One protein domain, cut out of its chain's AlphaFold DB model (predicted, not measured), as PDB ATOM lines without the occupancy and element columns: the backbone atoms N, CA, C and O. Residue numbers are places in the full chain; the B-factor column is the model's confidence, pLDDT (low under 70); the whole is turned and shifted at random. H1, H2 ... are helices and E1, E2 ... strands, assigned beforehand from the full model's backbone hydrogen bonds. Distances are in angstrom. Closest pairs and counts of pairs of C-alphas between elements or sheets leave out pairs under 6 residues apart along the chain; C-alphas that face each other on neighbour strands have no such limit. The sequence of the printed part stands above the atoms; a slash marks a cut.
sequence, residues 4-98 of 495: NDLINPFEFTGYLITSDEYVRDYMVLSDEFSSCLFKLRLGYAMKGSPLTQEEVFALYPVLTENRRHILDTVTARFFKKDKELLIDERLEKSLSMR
ATOM      1  N   ASN A   4      21.162  40.354  38.416       41.72
ATOM      2  CA  ASN A   4      21.673  41.584  37.792       41.72
ATOM      3  C   ASN A   4      22.783  42.277  38.604       41.72
ATOM      4  O   ASN A   4      23.485  43.113  38.053       41.72
ATOM      5  N   ASP A   5      22.947  41.931  39.885       42.53
ATOM      6  CA  ASP A   5      24.031  42.455  40.726       42.53
ATOM      7  C   ASP A   5      25.282  41.549  40.653       42.53
ATOM      8  O   ASP A   5      26.305  41.836  41.272       42.53
ATOM      9  N   LEU A   6      25.201  40.431  39.919       47.50
ATOM     10  CA  LEU A   6      26.268  39.458  39.734       47.50
ATOM     11  C   LEU A   6      26.778  39.549  38.292       47.50
ATOM     12  O   LEU A   6      26.379  38.778  37.429       47.50
ATOM     13  N   ILE A   7      27.697  40.491  38.075       46.16
ATOM     14  CA  ILE A   7      28.619  40.525  36.932       46.16
ATOM     15  C   ILE A   7      27.907  40.761  35.593       46.16
ATOM     16  O   ILE A   7      27.357  39.851  34.984       46.16
ATOM     17  N   ASN A   8      28.002  41.991  35.088       40.97
ATOM     18  CA  ASN A   8      27.791  42.287  33.677       40.97
ATOM     19  C   ASN A   8      28.888  41.551  32.870       40.97
ATOM     20  O   ASN A   8      30.049  41.952  32.942       40.97
ATOM     21  N   PRO A   9      28.586  40.462  32.131       46.69
ATOM     22  CA  PRO A   9      29.612  39.668  31.449       46.69
ATOM     23  C   PRO A   9      30.192  40.378  30.213       46.69
ATOM     24  O   PRO A   9      31.091  39.845  29.569       46.69
ATOM     25  N   PHE A  10      29.673  41.568  29.881       37.97
ATOM     26  CA  PHE A  10      30.080  42.390  28.743       37.97
ATOM     27  C   PHE A  10      30.719  43.726  29.147       37.97
ATOM     28  O   PHE A  10      31.099  44.504  28.272       37.97
ATOM     29  N   GLU A  11      30.866  44.007  30.443       43.00
ATOM     30  CA  GLU A  11      31.705  45.118  30.885       43.00
ATOM     31  C   GLU A  11      33.167  44.707  30.770       43.00
ATOM     32  O   GLU A  11      33.571  43.645  31.241       43.00
ATOM     33  N   PHE A  12      33.947  45.550  30.096       40.25
ATOM     34  CA  PHE A  12      35.381  45.398  29.909       40.25
ATOM     35  C   PHE A  12      36.028  44.923  31.218       40.25
ATOM     36  O   PHE A  12      36.056  45.657  32.205       40.25
ATOM     37  N   THR A  13      36.548  43.692  31.229       54.53
ATOM     38  CA  THR A  13      37.221  43.049  32.371       54.53
ATOM     39  C   THR A  13      38.601  43.657  32.630       54.53
ATOM     40  O   THR A  13      39.559  42.956  32.946       54.53
ATOM     41  N   GLY A  14      38.732  44.966  32.430       59.66
ATOM     42  CA  GLY A  14      39.923  45.716  32.761       59.66
ATOM     43  C   GLY A  14      40.050  45.831  34.272       59.66
ATOM     44  O   GLY A  14      39.068  45.949  35.005       59.66
ATOM     45  N   TYR A  15      41.285  45.798  34.744       74.19
ATOM     46  CA  TYR A  15      41.596  46.202  36.103       74.19
ATOM     47  C   TYR A  15      41.259  47.687  36.279       74.19
ATOM     48  O   TYR A  15      41.887  48.554  35.672       74.19
ATOM     49  N   LEU A  16      40.234  47.964  37.084       78.25
ATOM     50  CA  LEU A  16      39.836  49.308  37.482       78.25
ATOM     51  C   LEU A  16      40.428  49.602  38.856       78.25
ATOM     52  O   LEU A  16      40.116  48.912  39.830       78.25
ATOM     53  N   ILE A  17      41.257  50.641  38.929       82.94
ATOM     54  CA  ILE A  17      41.791  51.139  40.196       82.94
ATOM     55  C   ILE A  17      40.628  51.763  40.971       82.94
ATOM     56  O   ILE A  17      40.002  52.718  40.506       82.94
ATOM     57  N   THR A  18      40.321  51.229  42.152       83.44
ATOM     58  CA  THR A  18      39.283  51.817  43.011       83.44
ATOM     59  C   THR A  18      39.798  53.089  43.687       83.44
ATOM     60  O   THR A  18      41.001  53.272  43.857       83.44
ATOM     61  N   SER A  19      38.906  53.978  44.135       83.06
ATOM     62  CA  SER A  19      39.332  55.194  44.848       83.06
ATOM     63  C   SER A  19      40.145  54.882  46.113       83.06
ATOM     64  O   SER A  19      41.147  55.539  46.370       83.06
ATOM     65  N   ASP A  20      39.760  53.848  46.870       84.19
ATOM     66  CA  ASP A  20      40.509  53.385  48.052       84.19
ATOM     67  C   ASP A  20      41.905  52.861  47.681       84.19
ATOM     68  O   ASP A  20      42.889  53.148  48.359       84.19
ATOM     69  N   GLU A  21      42.010  52.134  46.570       86.81
ATOM     70  CA  GLU A  21      43.288  51.659  46.050       86.81
ATOM     71  C   GLU A  21      44.204  52.785  45.620       86.81
ATOM     72  O   GLU A  21      45.392  52.772  45.926       86.81
ATOM     73  N   TYR A  22      43.643  53.758  44.909       88.25
ATOM     74  CA  TYR A  22      44.391  54.897  44.424       88.25
ATOM     75  C   TYR A  22      45.018  55.669  45.589       88.25
ATOM     76  O   TYR A  22      46.220  55.928  45.589       88.25
ATOM     77  N   VAL A  23      44.228  55.963  46.624       90.12
ATOM     78  CA  VAL A  23      44.701  56.704  47.800       90.12
ATOM     79  C   VAL A  23      45.727  55.902  48.605       90.12
ATOM     80  O   VAL A  23      46.726  56.455  49.056       90.12
ATOM     81  N   ARG A  24      45.500  54.600  48.790       87.50
ATOM     82  CA  ARG A  24      46.341  53.766  49.655       87.50
ATOM     83  C   ARG A  24      47.648  53.338  49.000       87.50
ATOM     84  O   ARG A  24      48.692  53.379  49.648       87.50
ATOM     85  N   ASP A  25      47.575  52.902  47.748       89.62
ATOM     86  CA  ASP A  25      48.673  52.203  47.086       89.62
ATOM     87  C   ASP A  25      49.390  53.105  46.080       89.62
ATOM     88  O   ASP A  25      50.608  53.015  45.957       89.62
ATOM     89  N   TYR A  26      48.669  53.997  45.391       90.62
ATOM     90  CA  TYR A  26      49.231  54.806  44.305       90.62
ATOM     91  C   TYR A  26      49.678  56.203  44.750       90.62
ATOM     92  O   TYR A  26      50.765  56.622  44.366       90.62
ATOM     93  N   MET A  27      48.916  56.908  45.594       89.88
ATOM     94  CA  MET A  27      49.286  58.257  46.067       89.88
ATOM     95  C   MET A  27      50.554  58.282  46.934       89.88
ATOM     96  O   MET A  27      51.179  59.329  47.080       89.88
ATOM     97  N   VAL A  28      50.926  57.148  47.531       88.56
ATOM     98  CA  VAL A  28      52.101  57.021  48.410       88.56
ATOM     99  C   VAL A  28      53.382  56.631  47.664       88.56
ATOM    100  O   VAL A  28      54.434  56.492  48.289       88.56
ATOM    101  N   LEU A  29      53.293  56.393  46.355       91.12
ATOM    102  CA  LEU A  29      54.407  55.998  45.495       91.12
ATOM    103  C   LEU A  29      54.764  57.141  44.546       91.12
ATOM    104  O   LEU A  29      53.893  57.891  44.115       91.12
ATOM    105  N   SER A  30      56.039  57.245  44.169       91.62
ATOM    106  CA  SER A  30      56.424  58.097  43.043       91.62
ATOM    107  C   SER A  30      56.001  57.468  41.711       91.62
ATOM    108  O   SER A  30      55.738  56.264  41.627       91.62
ATOM    109  N   ASP A  31      55.961  58.285  40.657       89.62
ATOM    110  CA  ASP A  31      55.422  57.917  39.341       89.62
ATOM    111  C   ASP A  31      56.044  56.645  38.739       89.62
ATOM    112  O   ASP A  31      55.362  55.843  38.098       89.62
ATOM    113  N   GLU A  32      57.338  56.407  38.965       90.25
ATOM    114  CA  GLU A  32      58.017  55.219  38.434       90.25
ATOM    115  C   GLU A  32      57.562  53.925  39.135       90.25
ATOM    116  O   GLU A  32      57.328  52.904  38.481       90.25
ATOM    117  N   PHE A  33      57.369  53.975  40.456       93.94
ATOM    118  CA  PHE A  33      56.911  52.834  41.254       93.94
ATOM    119  C   PHE A  33      55.421  52.573  41.035       93.94
ATOM    120  O   PHE A  33      55.004  51.419  40.921       93.94
ATOM    121  N   SER A  34      54.625  53.638  40.917       92.19
ATOM    122  CA  SER A  34      53.191  53.552  40.645       92.19
ATOM    123  C   SER A  34      52.924  52.957  39.252       92.19
ATOM    124  O   SER A  34      52.089  52.059  39.109       92.19
ATOM    125  N   SER A  35      53.709  53.350  38.242       91.69
ATOM    126  CA  SER A  35      53.677  52.777  36.888       91.69
ATOM    127  C   SER A  35      54.031  51.287  36.875       91.69
ATOM    128  O   SER A  35      53.355  50.489  36.217       91.69
ATOM    129  N   CYS A  36      55.056  50.880  37.634       93.62
ATOM    130  CA  CYS A  36      55.416  49.471  37.789       93.62
ATOM    131  C   CYS A  36      54.275  48.668  38.435       93.62
ATOM    132  O   CYS A  36      53.841  47.659  37.879       93.62
ATOM    133  N   LEU A  37      53.735  49.143  39.565       94.00
ATOM    134  CA  LEU A  37      52.629  48.488  40.270       94.00
ATOM    135  C   LEU A  37      51.397  48.328  39.373       94.00
ATOM    136  O   LEU A  37      50.809  47.249  39.313       94.00
ATOM    137  N   PHE A  38      51.034  49.383  38.639       93.00
ATOM    138  CA  PHE A  38      49.919  49.355  37.697       93.00
ATOM    139  C   PHE A  38      50.083  48.275  36.627       93.00
ATOM    140  O   PHE A  38      49.158  47.496  36.409       93.00
ATOM    141  N   LYS A  39      51.255  48.184  35.987       93.00
ATOM    142  CA  LYS A  39      51.507  47.184  34.936       93.00
ATOM    143  C   LYS A  39      51.395  45.756  35.457       93.00
ATOM    144  O   LYS A  39      50.783  44.921  34.796       93.00
ATOM    145  N   LEU A  40      51.944  45.491  36.642       93.81
ATOM    146  CA  LEU A  40      51.865  44.168  37.259       93.81
ATOM    147  C   LEU A  40      50.424  43.820  37.640       93.81
ATOM    148  O   LEU A  40      49.938  42.760  37.264       93.81
ATOM    149  N   ARG A  41      49.695  44.719  38.309       92.00
ATOM    150  CA  ARG A  41      48.294  44.466  38.689       92.00
ATOM    151  C   ARG A  41      47.366  44.327  37.487       92.00
ATOM    152  O   ARG A  41      46.502  43.452  37.482       92.00
ATOM    153  N   LEU A  42      47.577  45.129  36.445       90.50
ATOM    154  CA  LEU A  42      46.850  44.995  35.187       90.50
ATOM    155  C   LEU A  42      47.130  43.635  34.537       90.50
ATOM    156  O   LEU A  42      46.187  42.937  34.175       90.50
ATOM    157  N   GLY A  43      48.400  43.231  34.436       90.62
ATOM    158  CA  GLY A  43      48.776  41.917  33.912       90.62
ATOM    159  C   GLY A  43      48.155  40.770  34.711       90.62
ATOM    160  O   GLY A  43      47.560  39.864  34.130       90.62
ATOM    161  N   TYR A  44      48.203  40.857  36.041       91.81
ATOM    162  CA  TYR A  44      47.598  39.883  36.950       91.81
ATOM    163  C   TYR A  44      46.093  39.748  36.707       91.81
ATOM    164  O   TYR A  44      45.567  38.648  36.550       91.81
ATOM    165  N   ALA A  45      45.381  40.874  36.658       88.19
ATOM    166  CA  ALA A  45      43.935  40.892  36.484       88.19
ATOM    167  C   ALA A  45      43.497  40.397  35.100       88.19
ATOM    168  O   ALA A  45      42.494  39.691  35.006       88.19
ATOM    169  N   MET A  46      44.251  40.737  34.049       86.38
ATOM    170  CA  MET A  46      43.990  40.282  32.679       86.38
ATOM    171  C   MET A  46      44.243  38.777  32.535       86.38
ATOM    172  O   MET A  46      43.476  38.089  31.867       86.38
ATOM    173  N   LYS A  47      45.280  38.250  33.199       89.06
ATOM    174  CA  LYS A  47      45.565  36.809  33.249       89.06
ATOM    175  C   LYS A  47      44.566  36.048  34.133       89.06
ATOM    176  O   LYS A  47      44.283  34.878  33.889       89.06
ATOM    177  N   GLY A  48      44.055  36.684  35.187       86.81
ATOM    178  CA  GLY A  48      43.142  36.074  36.159       86.81
ATOM    179  C   GLY A  48      43.801  35.029  37.073       86.81
ATOM    180  O   GLY A  48      43.102  34.172  37.630       86.81
ATOM    181  N   SER A  49      45.130  35.066  37.202       89.25
ATOM    182  CA  SER A  49      45.930  34.157  38.034       89.25
ATOM    183  C   SER A  49      47.279  34.790  38.417       89.25
ATOM    184  O   SER A  49      47.671  35.776  37.784       89.25
ATOM    185  N   PRO A  50      47.989  34.236  39.424       93.12
ATOM    186  CA  PRO A  50      49.318  34.700  39.815       93.12
ATOM    187  C   PRO A  50      50.297  34.822  38.648       93.12
ATOM    188  O   PRO A  50      50.296  33.996  37.725       93.12
ATOM    189  N   LEU A  51      51.144  35.849  38.704       93.75
ATOM    190  CA  LEU A  51      52.137  36.117  37.666       93.75
ATOM    191  C   LEU A  51      53.379  35.250  37.868       93.75
ATOM    192  O   LEU A  51      53.865  35.130  38.990       93.75
ATOM    193  N   THR A  52      53.911  34.680  36.791       93.56
ATOM    194  CA  THR A  52      55.218  34.009  36.807       93.56
ATOM    195  C   THR A  52      56.343  35.031  36.685       93.56
ATOM    196  O   THR A  52      56.143  36.156  36.226       93.56
ATOM    197  N   GLN A  53      57.562  34.635  37.047       89.69
ATOM    198  CA  GLN A  53      58.731  35.500  36.901       89.69
ATOM    199  C   GLN A  53      58.949  35.968  35.446       89.69
ATOM    200  O   GLN A  53      59.289  37.126  35.210       89.69
ATOM    201  N   GLU A  54      58.712  35.093  34.467       90.50
ATOM    202  CA  GLU A  54      58.816  35.407  33.034       90.50
ATOM    203  C   GLU A  54      57.797  36.470  32.609       90.50
ATOM    204  O   GLU A  54      58.133  37.419  31.901       90.50
ATOM    205  N   GLU A  55      56.559  36.356  33.091       93.06
ATOM    206  CA  GLU A  55      55.499  37.325  32.816       93.06
ATOM    207  C   GLU A  55      55.780  38.671  33.479       93.06
ATOM    208  O   GLU A  55      55.563  39.715  32.868       93.06
ATOM    209  N   VAL A  56      56.310  38.666  34.706       92.25
ATOM    210  CA  VAL A  56      56.757  39.885  35.389       92.25
ATOM    211  C   VAL A  56      57.828  40.594  34.557       92.25
ATOM    212  O   VAL A  56      57.721  41.801  34.332       92.25
ATOM    213  N   PHE A  57      58.815  39.860  34.035       89.69
ATOM    214  CA  PHE A  57      59.845  40.430  33.164       89.69
ATOM    215  C   PHE A  57      59.296  40.913  31.815       89.69
ATOM    216  O   PHE A  57      59.758  41.935  31.308       89.69
ATOM    217  N   ALA A  58      58.299  40.231  31.248       90.06
ATOM    218  CA  ALA A  58      57.641  40.667  30.019       90.06
ATOM    219  C   ALA A  58      56.827  41.960  30.223       90.06
ATOM    220  O   ALA A  58      56.860  42.860  29.385       90.06
ATOM    221  N   LEU A  59      56.122  42.076  31.353       90.69
ATOM    222  CA  LEU A  59      55.314  43.247  31.710       90.69
ATOM    223  C   LEU A  59      56.176  44.447  32.119       90.69
ATOM    224  O   LEU A  59      55.838  45.599  31.822       90.69
ATOM    225  N   TYR A  60      57.292  44.187  32.799       90.19
ATOM    226  CA  TYR A  60      58.226  45.206  33.252       90.19
ATOM    227  C   TYR A  60      59.683  44.800  32.971       90.19
ATOM    228  O   TYR A  60      60.385  44.313  33.860       90.19
ATOM    229  N   PRO A  61      60.175  45.039  31.739       87.06
ATOM    230  CA  PRO A  61      61.538  44.695  31.363       87.06
ATOM    231  C   PRO A  61      62.562  45.455  32.206       87.06
ATOM    232  O   PRO A  61      62.614  46.696  32.208       87.06
ATOM    233  N   VAL A  62      63.402  44.696  32.904       78.88
ATOM    234  CA  VAL A  62      64.495  45.203  33.734       78.88
ATOM    235  C   VAL A  62      65.718  45.453  32.855       78.88
ATOM    236  O   VAL A  62      66.646  44.654  32.782       78.88
ATOM    237  N   LEU A  63      65.705  46.587  32.160       75.94
ATOM    238  CA  LEU A  63      66.798  46.998  31.268       75.94
ATOM    239  C   LEU A  63      67.881  47.822  31.987       75.94
ATOM    240  O   LEU A  63      68.958  48.033  31.442       75.94
ATOM    241  N   THR A  64      67.605  48.301  33.203       84.69
ATOM    242  CA  THR A  64      68.516  49.132  34.005       84.69
ATOM    243  C   THR A  64      68.481  48.725  35.478       84.69
ATOM    244  O   THR A  64      67.495  48.151  35.943       84.69
ATOM    245  N   GLU A  65      69.534  49.059  36.231       87.75
ATOM    246  CA  GLU A  65      69.603  48.807  37.680       87.75
ATOM    247  C   GLU A  65      68.470  49.512  38.440       87.75
ATOM    248  O   GLU A  65      67.830  48.916  39.301       87.75
ATOM    249  N   ASN A  66      68.139  50.749  38.043       88.31
ATOM    250  CA  ASN A  66      67.027  51.503  38.627       88.31
ATOM    251  C   ASN A  66      65.692  50.753  38.481       88.31
ATOM    252  O   ASN A  66      64.929  50.628  39.435       88.31
ATOM    253  N   ARG A  67      65.420  50.171  37.303       87.50
ATOM    254  CA  ARG A  67      64.201  49.375  37.089       87.50
ATOM    255  C   ARG A  67      64.172  48.104  37.926       87.50
ATOM    256  O   ARG A  67      63.089  47.690  38.328       87.50
ATOM    257  N   ARG A  68      65.336  47.512  38.188       89.75
ATOM    258  CA  ARG A  68      65.485  46.335  39.048       89.75
ATOM    259  C   ARG A  68      65.113  46.686  40.488       89.75
ATOM    260  O   ARG A  68      64.206  46.080  41.043       89.75
ATOM    261  N   HIS A  69      65.679  47.776  41.004       92.25
ATOM    262  CA  HIS A  69      65.347  48.313  42.323       92.25
ATOM    263  C   HIS A  69      63.855  48.659  42.483       92.25
ATOM    264  O   HIS A  69      63.242  48.316  43.498       92.25
ATOM    265  N   ILE A  70      63.249  49.303  41.478       93.06
ATOM    266  CA  ILE A  70      61.814  49.622  41.484       93.06
ATOM    267  C   ILE A  70      60.978  48.343  41.550       93.06
ATOM    268  O   ILE A  70      60.075  48.244  42.382       93.06
ATOM    269  N   LEU A  71      61.284  47.362  40.696       93.00
ATOM    270  CA  LEU A  71      60.556  46.098  40.644       93.00
ATOM    271  C   LEU A  71      60.654  45.346  41.976       93.00
ATOM    272  O   LEU A  71      59.631  44.920  42.507       93.00
ATOM    273  N   ASP A  72      61.852  45.237  42.546       92.12
ATOM    274  CA  ASP A  72      62.077  44.556  43.824       92.12
ATOM    275  C   ASP A  72      61.312  45.241  44.964       92.12
ATOM    276  O   ASP A  72      60.658  44.586  45.771       92.12
ATOM    277  N   THR A  73      61.304  46.575  44.988       93.12
ATOM    278  CA  THR A  73      60.580  47.343  46.009       93.12
ATOM    279  C   THR A  73      59.063  47.179  45.881       93.12
ATOM    280  O   THR A  73      58.367  46.984  46.879       93.12
ATOM    281  N   VAL A  74      58.528  47.249  44.658       93.81
ATOM    282  CA  VAL A  74      57.088  47.090  44.400       93.81
ATOM    283  C   VAL A  74      56.636  45.665  44.712       93.81
ATOM    284  O   VAL A  74      55.627  45.477  45.394       93.81
ATOM    285  N   THR A  75      57.384  44.662  44.251       92.69
ATOM    286  CA  THR A  75      57.062  43.250  44.494       92.69
ATOM    287  C   THR A  75      57.133  42.908  45.976       92.69
ATOM    288  O   THR A  75      56.196  42.302  46.483       92.69
ATOM    289  N   ALA A  76      58.150  43.381  46.702       92.25
ATOM    290  CA  ALA A  76      58.267  43.165  48.143       92.25
ATOM    291  C   ALA A  76      57.137  43.818  48.956       92.25
ATOM    292  O   ALA A  76      56.756  43.302  50.006       92.25
ATOM    293  N   ARG A  77      56.606  44.960  48.499       92.69
ATOM    294  CA  ARG A  77      55.590  45.719  49.240       92.69
ATOM    295  C   ARG A  77      54.160  45.249  48.980       92.69
ATOM    296  O   ARG A  77      53.357  45.244  49.908       92.69
ATOM    297  N   PHE A  78      53.825  44.913  47.734       92.38
ATOM    298  CA  PHE A  78      52.431  44.687  47.326       92.38
ATOM    299  C   PHE A  78      52.103  43.237  46.986       92.38
ATOM    300  O   PHE A  78      50.926  42.896  46.874       92.38
ATOM    301  N   PHE A  79      53.113  42.382  46.838       93.88
ATOM    302  CA  PHE A  79      52.919  41.010  46.406       93.88
ATOM    303  C   PHE A  79      53.559  40.025  47.382       93.88
ATOM    304  O   PHE A  79      54.612  40.265  47.968       93.88
ATOM    305  N   LYS A  80      52.923  38.867  47.532       93.19
ATOM    306  CA  LYS A  80      53.491  37.707  48.210       93.19
ATOM    307  C   LYS A  80      54.166  36.834  47.164       93.19
ATOM    308  O   LYS A  80      53.551  36.480  46.160       93.19
ATOM    309  N   LYS A  81      55.430  36.487  47.396       90.56
ATOM    310  CA  LYS A  81      56.150  35.537  46.552       90.56
ATOM    311  C   LYS A  81      55.938  34.130  47.101       90.56
ATOM    312  O   LYS A  81      56.375  33.841  48.212       90.56
ATOM    313  N   ASP A  82      55.283  33.277  46.325       88.88
ATOM    314  CA  ASP A  82      55.194  31.843  46.597       88.88
ATOM    315  C   ASP A  82      55.913  31.088  45.480       88.88
ATOM    316  O   ASP A  82      55.470  31.080  44.331       88.88
ATOM    317  N   LYS A  83      57.061  30.485  45.807       85.62
ATOM    318  CA  LYS A  83      57.978  29.860  44.841       85.62
ATOM    319  C   LYS A  83      58.379  30.845  43.725       85.62
ATOM    320  O   LYS A  83      59.166  31.761  43.962       85.62
ATOM    321  N   GLU A  84      57.822  30.658  42.530       86.81
ATOM    322  CA  GLU A  84      58.046  31.462  41.321       86.81
ATOM    323  C   GLU A  84      56.819  32.293  40.918       86.81
ATOM    324  O   GLU A  84      56.798  32.904  39.848       86.81
ATOM    325  N   LEU A  85      55.791  32.311  41.769       90.50
ATOM    326  CA  LEU A  85      54.558  33.043  41.550       90.50
ATOM    327  C   LEU A  85      54.509  34.294  42.417       90.50
ATOM    328  O   LEU A  85      54.798  34.279  43.616       90.50
ATOM    329  N   LEU A  86      54.096  35.381  41.785       91.62
ATOM    330  CA  LEU A  86      53.855  36.663  42.405       91.62
ATOM    331  C   LEU A  86      52.345  36.818  42.613       91.62
ATOM    332  O   LEU A  86      51.594  36.881  41.640       91.62
ATOM    333  N   ILE A  87      51.912  36.843  43.876       92.25
ATOM    334  CA  ILE A  87      50.505  36.822  44.295       92.25
ATOM    335  C   ILE A  87      50.116  38.182  44.882       92.25
ATOM    336  O   ILE A  87      50.674  38.600  45.894       92.25
ATOM    337  N   ASP A  88      49.123  38.852  44.298       91.44
ATOM    338  CA  ASP A  88      48.460  39.997  44.930       91.44
ATOM    339  C   ASP A  88      47.222  39.481  45.675       91.44
ATOM    340  O   ASP A  88      46.232  39.073  45.069       91.44
ATOM    341  N   GLU A  89      47.281  39.467  47.007       87.75
ATOM    342  CA  GLU A  89      46.237  38.891  47.868       87.75
ATOM    343  C   GLU A  89      44.871  39.562  47.683       87.75
ATOM    344  O   GLU A  89      43.818  38.923  47.790       87.75
ATOM    345  N   ARG A  90      44.871  40.858  47.378       84.75
ATOM    346  CA  ARG A  90      43.640  41.609  47.179       84.75
ATOM    347  C   ARG A  90      43.009  41.262  45.834       84.75
ATOM    348  O   ARG A  90      41.791  41.056  45.777       84.75
ATOM    349  N   LEU A  91      43.813  41.185  44.773       86.00
ATOM    350  CA  LEU A  91      43.335  40.724  43.470       86.00
ATOM    351  C   LEU A  91      42.874  39.271  43.535       86.00
ATOM    352  O   LEU A  91      41.816  38.961  42.994       86.00
ATOM    353  N   GLU A  92      43.582  38.407  44.259       88.75
ATOM    354  CA  GLU A  92      43.194  37.006  44.419       88.75
ATOM    355  C   GLU A  92      41.838  36.874  45.123       88.75
ATOM    356  O   GLU A  92      40.958  36.146  44.662       88.75
ATOM    357  N   LYS A  93      41.601  37.664  46.179       85.50
ATOM    358  CA  LYS A  93      40.290  37.727  46.840       85.50
ATOM    359  C   LYS A  93      39.190  38.203  45.888       85.50
ATOM    360  O   LYS A  93      38.097  37.635  45.879       85.50
ATOM    361  N   SER A  94      39.464  39.229  45.079       82.50
ATOM    362  CA  SER A  94      38.512  39.741  44.083       82.50
ATOM    363  C   SER A  94      38.191  38.703  43.002       82.50
ATOM    364  O   SER A  94      37.021  38.481  42.683       82.50
ATOM    365  N   LEU A  95      39.211  38.021  42.477       83.81
ATOM    366  CA  LEU A  95      39.066  36.968  41.475       83.81
ATOM    367  C   LEU A  95      38.328  35.750  42.034       83.81
ATOM    368  O   LEU A  95      37.486  35.191  41.337       83.81
ATOM    369  N   SER A  96      38.595  35.365  43.283       84.81
ATOM    370  CA  SER A  96      37.908  34.260  43.957       84.81
ATOM    371  C   SER A  96      36.403  34.521  44.086       84.81
ATOM    372  O   SER A  96      35.600  33.718  43.612       84.81
ATOM    373  N   MET A  97      36.006  35.702  44.587       79.31
ATOM    374  CA  MET A  97      34.587  36.093  44.650       79.31
ATOM    375  C   MET A  97      33.929  36.106  43.263       79.31
ATOM    376  O   MET A  97      32.777  35.700  43.109       79.31
ATOM    377  N   ARG A  98      34.661  36.546  42.231       79.50
ATOM    378  CA  ARG A  98      34.168  36.541  40.849       79.50
ATOM    379  C   ARG A  98      33.957  35.114  40.332       79.50
ATOM    380  O   ARG A  98      32.918  34.838  39.738       79.50
TER     381      ARG A  98
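Overview. This is residues 4 to 98 of the 495 residues of the protein "Conserved domain protein" of Parasutterella excrementihominis YIT 11859 (UniProt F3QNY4). The longest helix, H2, runs through the middle; H4 packs steeply on its first part, H3 packs on its later part, and the small hairpin E1 and E2 sits next to H3. H1 is near the beginning of H2, H5 is near its end, and residues 4 to 18, with no named element, run out to one end of the long axis. The printed part has 95 residues, with five helices and two strands in the order H1, H2, H3, H4, E1, E2, H5; the sheet, E1 - E2, is antiparallel and the class is mostly helix. It is compact, with a radius of gyration of the C-alphas of 13.8 A, yet elongated in outline, spanning 48 by 29 by 20 A.

Arrangement. Look first at E1, residues 80 to 82, and E2, residues 85 to 87, an antiparallel hairpin at 149 degrees; N 80 and O 87 are 2.8 A apart, N 82 and O 85 2.9 A, within hydrogen-bond range. Residues 51 to 52 pair antiparallel with residues 85 to 86 of E2. Next comes H3, residues 53 to 59; its closest C-alpha to E2 is that of Gln 53, 6.7 A from Leu 85. The hub is H2, residues 31 to 47, which touches H3 with residues 39 to 43 alone, closest C-alphas Lys 39 and Leu 59 at 6.4 A, at a steep tilt of 68 degrees, only just short of about perpendicular. With residues 32 to 37 alone it touches H4, residues 65 to 78, closest C-alphas Phe 33 and Ile 70 at 5.9 A, at a steep tilt of 60 degrees, the same way. H2 and H5, residues 89 to 98, only just touch, with 3 pairs of C-alphas within 8 A, at a shallow tilt of 32 degrees, only just short of steep. H1, residues 19 to 26, is close to but not clearly touching H2; the closest C-alphas, Tyr 26 and Ser 34, are 5.5 A apart. In H1, H2, H3, H4 and H5 every O i to N i+4 pair is within hydrogen-bond range.

Along the chain. Find C-alpha 31 at (55.422, 57.917, 39.341); from there H2 runs 24.1 A to C-alpha 47. H4 is 20.1 A long, beginning at C-alpha 65, (69.603, 48.807, 37.680). H5 is 14.2 A long and ends at C-alpha 98, (34.168, 36.541, 40.849).

Size, cuts and confidence. The two C-alphas farthest apart, Asn 4 and Glu 65, are 48.5 A apart. The printed part has no cut, and the links between named elements are tight. Residues 4 to 14 have pLDDT under 70; the mean of the printed part is 83.9.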